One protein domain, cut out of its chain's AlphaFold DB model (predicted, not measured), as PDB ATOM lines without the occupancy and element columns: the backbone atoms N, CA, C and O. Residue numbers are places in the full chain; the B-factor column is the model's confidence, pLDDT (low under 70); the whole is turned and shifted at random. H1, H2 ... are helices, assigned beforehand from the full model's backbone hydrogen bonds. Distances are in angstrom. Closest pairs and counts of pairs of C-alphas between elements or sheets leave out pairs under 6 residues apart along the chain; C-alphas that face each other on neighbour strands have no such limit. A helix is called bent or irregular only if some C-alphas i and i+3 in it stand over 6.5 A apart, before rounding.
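AT A GLANCE: This is residues 294 to 350 of the 352 residues of an uncharacterized protein of Cloacibacterium normanense (UniProt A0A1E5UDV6). A short helical hairpin, H1 folding back into H2, is crossed on H2 by a third helix, H3, while unnamed stretches make the end of the domain away from the turn between H1 and H2. H2 is in the middle, with H1 and H3 packed on it. The 57 printed residues hold three named helices, in the order H1, H2, H3, and no named strand; the class is all helix. The whole is compact, with a radius of gyration of the C-alphas of 10.3 A, yet elongated, spanning 31 by 20 by 16 A.

IN THESE COORDINATES: Find C-alpha 304 at (155.020, -154.680, 374.011); from there H1, residues 304 to 315, runs 16.2 A to C-alpha 315. H1 is irregular: C-alphas 309 and 312 are 7.1 A apart. Next look at H2, residues 319 to 329, 15.1 A long, which begins at (171.533, -149.377, 376.269). H3, residues 339 to 347, is 12.4 A long and ends with C-alpha 347 at (166.775, -144.049, 375.416).

HOW THE PARTS SIT: Start at H1, which touches H2; the closest C-alphas, of Ile 310 and Ala 322, are 5.3 A apart. The two run opposite ways at a shallow tilt of 17 degrees, a helical hairpin. Look next at Ala 323 and Ile 343, where H2 touches H3: these closest C-alphas are 5.0 A apart. H2 and H3 are only just about perpendicular, at 70.1 degrees. H1 and H3 are close but not clearly touching, with closest C-alphas, of Leu 314 and Val 346, 7.9 A apart. In H2 and H3 every O i to N i+4 pair is within hydrogen-bond range; in H1, 6 of 8 are.

THE WHOLE: The two C-alphas farthest apart, of Glu 295 and Ser 316, are 31.5 A apart. The printed part has no cut; the link from H1 to H2 is tight and that from H2 to H3 short. Mean pLDDT of the printed part is 71.8, and it is under 70 at residues 294 to 297, 301 to 309, 330 to 335 and 349 to 350.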
ATOM      1  N   SER A 294     158.829-141.049 360.499       54.56
ATOM      2  CA  SER A 294     159.366-139.810 359.925       54.56
ATOM      3  C   SER A 294     160.497-140.162 358.963       54.56
ATOM      4  O   SER A 294     161.469-140.795 359.368       54.56
ATOM      5  N   GLU A 295     160.369-139.791 357.686       58.06
ATOM      6  CA  GLU A 295     161.401-139.989 356.647       58.06
ATOM      7  C   GLU A 295     161.854-141.455 356.424       58.06
ATOM      8  O   GLU A 295     162.936-141.732 355.898       58.06
ATOM      9  N   GLY A 296     161.009-142.429 356.779       55.41
ATOM     10  CA  GLY A 296     161.329-143.861 356.682       55.41
ATOM     11  C   GLY A 296     162.119-144.408 357.876       55.41
ATOM     12  O   GLY A 296     162.659-145.513 357.791       55.41
ATOM     13  N   LYS A 297     162.185-143.647 358.973       65.19
ATOM     14  CA  LYS A 297     162.728-144.064 360.267       65.19
ATOM     15  C   LYS A 297     161.614-144.191 361.297       65.19
ATOM     16  O   LYS A 297     160.684-143.385 361.320       65.19
ATOM     17  N   LEU A 298     161.736-145.204 362.149       74.25
ATOM     18  CA  LEU A 298     160.820-145.432 363.257       74.25
ATOM     19  C   LEU A 298     161.071-144.377 364.342       74.25
ATOM     20  O   LEU A 298     162.215-144.177 364.749       74.25
ATOM     21  N   SER A 299     160.018-143.709 364.810       71.25
ATOM     22  CA  SER A 299     160.107-142.658 365.833       71.25
ATOM     23  C   SER A 299     159.740-143.132 367.241       71.25
ATOM     24  O   SER A 299     160.052-142.437 368.207       71.25
ATOM     25  N   LYS A 300     159.128-144.318 367.389       72.31
ATOM     26  CA  LYS A 300     158.794-144.908 368.695       72.31
ATOM     27  C   LYS A 300     158.703-146.434 368.642       72.31
ATOM     28  O   LYS A 300     158.183-146.988 367.682       72.31
ATOM     29  N   ILE A 301     159.155-147.108 369.701       67.88
ATOM     30  CA  ILE A 301     158.948-148.551 369.895       67.88
ATOM     31  C   ILE A 301     157.586-148.751 370.570       67.88
ATOM     32  O   ILE A 301     157.385-148.303 371.698       67.88
ATOM     33  N   THR A 302     156.650-149.411 369.888       58.25
ATOM     34  CA  THR A 302     155.296-149.689 370.410       58.25
ATOM     35  C   THR A 302     155.049-151.169 370.705       58.25
ATOM     36  O   THR A 302     154.068-151.506 371.368       58.25
ATOM     37  N   ASP A 303     155.945-152.052 370.259       56.25
ATOM     38  CA  ASP A 303     155.833-153.498 370.444       56.25
ATOM     39  C   ASP A 303     156.088-153.921 371.896       56.25
ATOM     40  O   ASP A 303     157.217-153.919 372.390       56.25
ATOM     41  N   LEU A 304     155.014-154.315 372.587       50.47
ATOM     42  CA  LEU A 304     155.020-154.680 374.011       50.47
ATOM     43  C   LEU A 304     155.940-155.866 374.330       50.47
ATOM     44  O   LEU A 304     156.602-155.855 375.366       50.47
ATOM     45  N   ASP A 305     156.018-156.858 373.441       51.06
ATOM     46  CA  ASP A 305     156.878-158.032 373.637       51.06
ATOM     47  C   ASP A 305     158.362-157.657 373.508       51.06
ATOM     48  O   ASP A 305     159.209-158.147 374.260       51.06
ATOM     49  N   LEU A 306     158.684-156.725 372.604       61.22
ATOM     50  CA  LEU A 306     160.029-156.174 372.477       61.22
ATOM     51  C   LEU A 306     160.385-155.300 373.686       61.22
ATOM     52  O   LEU A 306     161.482-155.436 374.224       61.22
ATOM     53  N   LEU A 307     159.460-154.454 374.148       67.38
ATOM     54  CA  LEU A 307     159.646-153.613 375.334       67.38
ATOM     55  C   LEU A 307     159.908-154.455 376.591       67.38
ATOM     56  O   LEU A 307     160.862-154.180 377.316       67.38
ATOM     57  N   GLN A 308     159.144-155.532 376.807       68.69
ATOM     58  CA  GLN A 308     159.388-156.482 377.902       68.69
ATOM     59  C   GLN A 308     160.739-157.192 377.765       68.69
ATOM     60  O   GLN A 308     161.434-157.412 378.757       68.69
ATOM     61  N   LYS A 309     161.150-157.520 376.535       69.06
ATOM     62  CA  LYS A 309     162.444-158.156 376.262       69.06
ATOM     63  C   LYS A 309     163.629-157.233 376.563       69.06
ATOM     64  O   LYS A 309     164.665-157.721 377.017       69.06
ATOM     65  N   ILE A 310     163.501-155.924 376.329       77.06
ATOM     66  CA  ILE A 310     164.584-154.952 376.570       77.06
ATOM     67  C   ILE A 310     164.559-154.330 377.974       77.06
ATOM     68  O   ILE A 310     165.585-153.815 378.415       77.06
ATOM     69  N   GLU A 311     163.447-154.423 378.711       76.50
ATOM     70  CA  GLU A 311     163.280-153.865 380.064       76.50
ATOM     71  C   GLU A 311     164.411-154.243 381.052       76.50
ATOM     72  O   GLU A 311     164.914-153.350 381.743       76.50
ATOM     73  N   PRO A 312     164.904-155.499 381.117       80.38
ATOM     74  CA  PRO A 312     166.014-155.855 382.007       80.38
ATOM     75  C   PRO A 312     167.333-155.155 381.639       80.38
ATOM     76  O   PRO A 312     168.155-154.843 382.505       80.38
ATOM     77  N   TYR A 313     167.540-154.887 380.349       81.56
ATOM     78  CA  TYR A 313     168.730-154.213 379.828       81.56
ATOM     79  C   TYR A 313     168.650-152.704 380.057       81.56
ATOM     80  O   TYR A 313     169.652-152.092 380.416       81.56
ATOM     81  N   LEU A 314     167.452-152.123 379.950       78.44
ATOM     82  CA  LEU A 314     167.186-150.733 380.321       78.44
ATOM     83  C   LEU A 314     167.443-150.494 381.817       78.44
ATOM     84  O   LEU A 314     168.186-149.582 382.172       78.44
ATOM     85  N   LYS A 315     166.926-151.365 382.697       77.88
ATOM     86  CA  LYS A 315     167.139-151.280 384.159       77.88
ATOM     87  C   LYS A 315     168.604-151.417 384.578       77.88
ATOM     88  O   LYS A 315     168.994-150.882 385.609       77.88
ATOM     89  N   SER A 316     169.412-152.127 383.792       79.94
ATOM     90  CA  SER A 316     170.851-152.304 384.029       79.94
ATOM     91  C   SER A 316     171.730-151.330 383.232       79.94
ATOM     92  O   SER A 316     172.946-151.513 383.177       79.94
ATOM     93  N   ASN A 317     171.131-150.303 382.616       79.81
ATOM     94  CA  ASN A 317     171.789-149.288 381.789       79.81
ATOM     95  C   ASN A 317     172.615-149.857 380.611       79.81
ATOM     96  O   ASN A 317     173.567-149.245 380.125       79.81
ATOM     97  N   ARG A 318     172.254-151.049 380.120       82.75
ATOM     98  CA  ARG A 318     172.881-151.732 378.975       82.75
ATOM     99  C   ARG A 318     172.218-151.313 377.663       82.75
ATOM    100  O   ARG A 318     171.686-152.139 376.919       82.75
ATOM    101  N   ILE A 319     172.259-150.013 377.382       84.75
ATOM    102  CA  ILE A 319     171.533-149.377 376.269       84.75
ATOM    103  C   ILE A 319     171.968-149.914 374.902       84.75
ATOM    104  O   ILE A 319     171.127-150.165 374.047       84.75
ATOM    105  N   LEU A 320     173.266-150.164 374.703       80.94
ATOM    106  CA  LEU A 320     173.779-150.703 373.439       80.94
ATOM    107  C   LEU A 320     173.226-152.108 373.147       80.94
ATOM    108  O   LEU A 320     172.811-152.393 372.028       80.94
ATOM    109  N   THR A 321     173.166-152.965 374.169       77.69
ATOM    110  CA  THR A 321     172.611-154.322 374.062       77.69
ATOM    111  C   THR A 321     171.105-154.281 373.807       77.69
ATOM    112  O   THR A 321     170.608-155.009 372.953       77.69
ATOM    113  N   ALA A 322     170.378-153.389 374.485       75.19
ATOM    114  CA  ALA A 322     168.962-153.158 374.214       75.19
ATOM    115  C   ALA A 322     168.732-152.681 372.767       75.19
ATOM    116  O   ALA A 322     167.875-153.224 372.079       75.19
ATOM    117  N   ALA A 323     169.538-151.740 372.269       82.56
ATOM    118  CA  ALA A 323     169.443-151.231 370.898       82.56
ATOM    119  C   ALA A 323     169.742-152.299 369.838       82.56
ATOM    120  O   ALA A 323     169.075-152.337 368.807       82.56
ATOM    121  N   GLN A 324     170.683-153.208 370.099       80.06
ATOM    122  CA  GLN A 324     170.940-154.363 369.233       80.06
ATOM    123  C   GLN A 324     169.747-155.328 369.200       80.06
ATOM    124  O   GLN A 324     169.367-155.785 368.126       80.06
ATOM    125  N   ILE A 325     169.110-155.591 370.348       76.69
ATOM    126  CA  ILE A 325     167.901-156.429 370.427       76.69
ATOM    127  C   ILE A 325     166.740-155.795 369.645       76.69
ATOM    128  O   ILE A 325     166.026-156.508 368.942       76.69
ATOM    129  N   VAL A 326     166.565-154.473 369.737       75.69
ATOM    130  CA  VAL A 326     165.562-153.718 368.963       75.69
ATOM    131  C   VAL A 326     165.862-153.772 367.465       75.69
ATOM    132  O   VAL A 326     164.968-154.073 366.677       75.69
ATOM    133  N   GLY A 327     167.110-153.524 367.064       74.81
ATOM    134  CA  GLY A 327     167.518-153.558 365.659       74.81
ATOM    135  C   GLY A 327     167.354-154.941 365.021       74.81
ATOM    136  O   GLY A 327     166.904-155.039 363.883       74.81
ATOM    137  N   GLU A 328     167.650-156.013 365.760       75.44
ATOM    138  CA  GLU A 328     167.409-157.391 365.311       75.44
ATOM    139  C   GLU A 328     165.911-157.728 365.245       75.44
ATOM    140  O   GLU A 328     165.481-158.422 364.327       75.44
ATOM    141  N   TYR A 329     165.092-157.212 366.167       73.62
ATOM    142  CA  TYR A 329     163.639-157.429 366.153       73.62
ATOM    143  C   TYR A 329     162.965-156.807 364.923       73.62
ATOM    144  O   TYR A 329     162.114-157.434 364.295       73.62
ATOM    145  N   TYR A 330     163.376-155.596 364.544       68.69
ATOM    146  CA  TYR A 330     162.847-154.892 363.372       68.69
ATOM    147  C   TYR A 330     163.673-155.099 362.096       68.69
ATOM    148  O   TYR A 330     163.537-154.350 361.120       68.69
ATOM    149  N   LYS A 331     164.554-156.100 362.083       58.69
ATOM    150  CA  LYS A 331     165.453-156.365 360.961       58.69
ATOM    151  C   LYS A 331     164.654-156.556 359.671       58.69
ATOM    152  O   LYS A 331     163.649-157.261 359.645       58.69
ATOM    153  N   ASN A 332     165.098-155.887 358.608       55.59
ATOM    154  CA  ASN A 332     164.452-155.807 357.288       55.59
ATOM    155  C   ASN A 332     163.131-155.013 357.217       55.59
ATOM    156  O   ASN A 332     162.587-154.875 356.124       55.59
ATOM    157  N   GLN A 333     162.631-154.452 358.325       57.22
ATOM    158  CA  GLN A 333     161.407-153.633 358.332       57.22
ATOM    159  C   GLN A 333     161.700-152.135 358.154       57.22
ATOM    160  O   GLN A 333     160.953-151.438 357.474       57.22
ATOM    161  N   TYR A 334     162.823-151.645 358.695       68.44
ATOM    162  CA  TYR A 334     163.226-150.235 358.605       68.44
ATOM    163  C   TYR A 334     164.674-150.102 358.121       68.44
ATOM    164  O   TYR A 334     165.598-149.856 358.893       68.44
ATOM    165  N   VAL A 335     164.874-150.269 356.813       59.19
ATOM    166  CA  VAL A 335     166.196-150.386 356.158       59.19
ATOM    167  C   VAL A 335     167.065-149.119 356.270       59.19
ATOM    168  O   VAL A 335     168.272-149.180 356.066       59.19
ATOM    169  N   LYS A 336     166.462-147.968 356.603       70.75
ATOM    170  CA  LYS A 336     167.154-146.678 356.796       70.75
ATOM    171  C   LYS A 336     167.608-146.419 358.238       70.75
ATOM    172  O   LYS A 336     168.181-145.363 358.505       70.75
ATOM    173  N   MET A 337     167.298-147.316 359.174       73.19
ATOM    174  CA  MET A 337     167.662-147.157 360.581       73.19
ATOM    175  C   MET A 337     169.098-147.619 360.825       73.19
ATOM    176  O   MET A 337     169.444-148.775 360.579       73.19
ATOM    177  N   GLU A 338     169.921-146.731 361.367       79.25
ATOM    178  CA  GLU A 338     171.280-147.038 361.805       79.25
ATOM    179  C   GLU A 338     171.311-147.325 363.313       79.25
ATOM    180  O   GLU A 338     170.397-146.967 364.056       79.25
ATOM    181  N   LEU A 339     172.399-147.925 363.811       74.31
ATOM    182  CA  LEU A 339     172.557-148.243 365.239       74.31
ATOM    183  C   LEU A 339     172.310-147.029 366.157       74.31
ATOM    184  O   LEU A 339     171.716-147.173 367.223       74.31
ATOM    185  N   LYS A 340     172.694-145.824 365.720       79.00
ATOM    186  CA  LYS A 340     172.445-144.567 366.445       79.00
ATOM    187  C   LYS A 340     170.952-144.237 366.596       79.00
ATOM    188  O   LYS A 340     170.553-143.699 367.626       79.00
ATOM    189  N   ASP A 341     170.130-144.592 365.609       79.69
ATOM    190  CA  ASP A 341     168.684-144.359 365.625       79.69
ATOM    191  C   ASP A 341     167.995-145.339 366.593       79.69
ATOM    192  O   ASP A 341     167.132-144.944 367.375       79.69
ATOM    193  N   TRP A 342     168.448-146.598 366.630       81.12
ATOM    194  CA  TRP A 342     167.973-147.594 367.600       81.12
ATOM    195  C   TRP A 342     168.335-147.229 369.041       81.12
ATOM    196  O   TRP A 342     167.502-147.351 369.937       81.12
ATOM    197  N   ILE A 343     169.552-146.726 369.270       80.94
ATOM    198  CA  ILE A 343     169.984-146.235 370.588       80.94
ATOM    199  C   ILE A 343     169.104-145.065 371.044       80.94
ATOM    200  O   ILE A 343     168.709-145.020 372.208       80.94
ATOM    201  N   LYS A 344     168.755-144.143 370.139       83.19
ATOM    202  CA  LYS A 344     167.850-143.028 370.445       83.19
ATOM    203  C   LYS A 344     166.475-143.529 370.894       83.19
ATOM    204  O   LYS A 344     166.012-143.137 371.959       83.19
ATOM    205  N   LEU A 345     165.880-144.462 370.150       79.44
ATOM    206  CA  LEU A 345     164.579-145.049 370.489       79.44
ATOM    207  C   LEU A 345     164.567-145.761 371.843       79.44
ATOM    208  O   LEU A 345     163.602-145.660 372.597       79.44
ATOM    209  N   VAL A 346     165.639-146.485 372.153       79.81
ATOM    210  CA  VAL A 346     165.796-147.188 373.431       79.81
ATOM    211  C   VAL A 346     165.938-146.204 374.591       79.81
ATOM    212  O   VAL A 346     165.345-146.424 375.645       79.81
ATOM    213  N   ASN A 347     166.662-145.100 374.403       77.88
ATOM    214  CA  ASN A 347     166.775-144.049 375.416       77.88
ATOM    215  C   ASN A 347     165.444-143.334 375.671       77.88
ATOM    216  O   ASN A 347     165.133-143.026 376.818       77.88
ATOM    217  N   ASP A 348     164.626-143.138 374.638       77.62
ATOM    218  CA  ASP A 348     163.286-142.551 374.770       77.62
ATOM    219  C   ASP A 348     162.293-143.478 375.510       77.62
ATOM    220  O   ASP A 348     161.204-143.044 375.889       77.62
ATOM    221  N   CYS A 349     162.665-144.744 375.747       69.06
ATOM    222  CA  CYS A 349     161.906-145.697 376.566       69.06
ATOM    223  C   CYS A 349     162.275-145.651 378.059       69.06
ATOM    224  O   CYS A 349     161.601-146.294 378.868       69.06
ATOM    225  N   LEU A 350     163.334-144.931 378.443       65.19
ATOM    226  CA  LEU A 350     163.671-144.727 379.849       65.19
ATOM    227  C   LEU A 350     162.687-143.716 380.465       65.19
ATOM    228  O   LEU A 350     162.382-142.699 379.836       65.19
TER     229      LEU A 350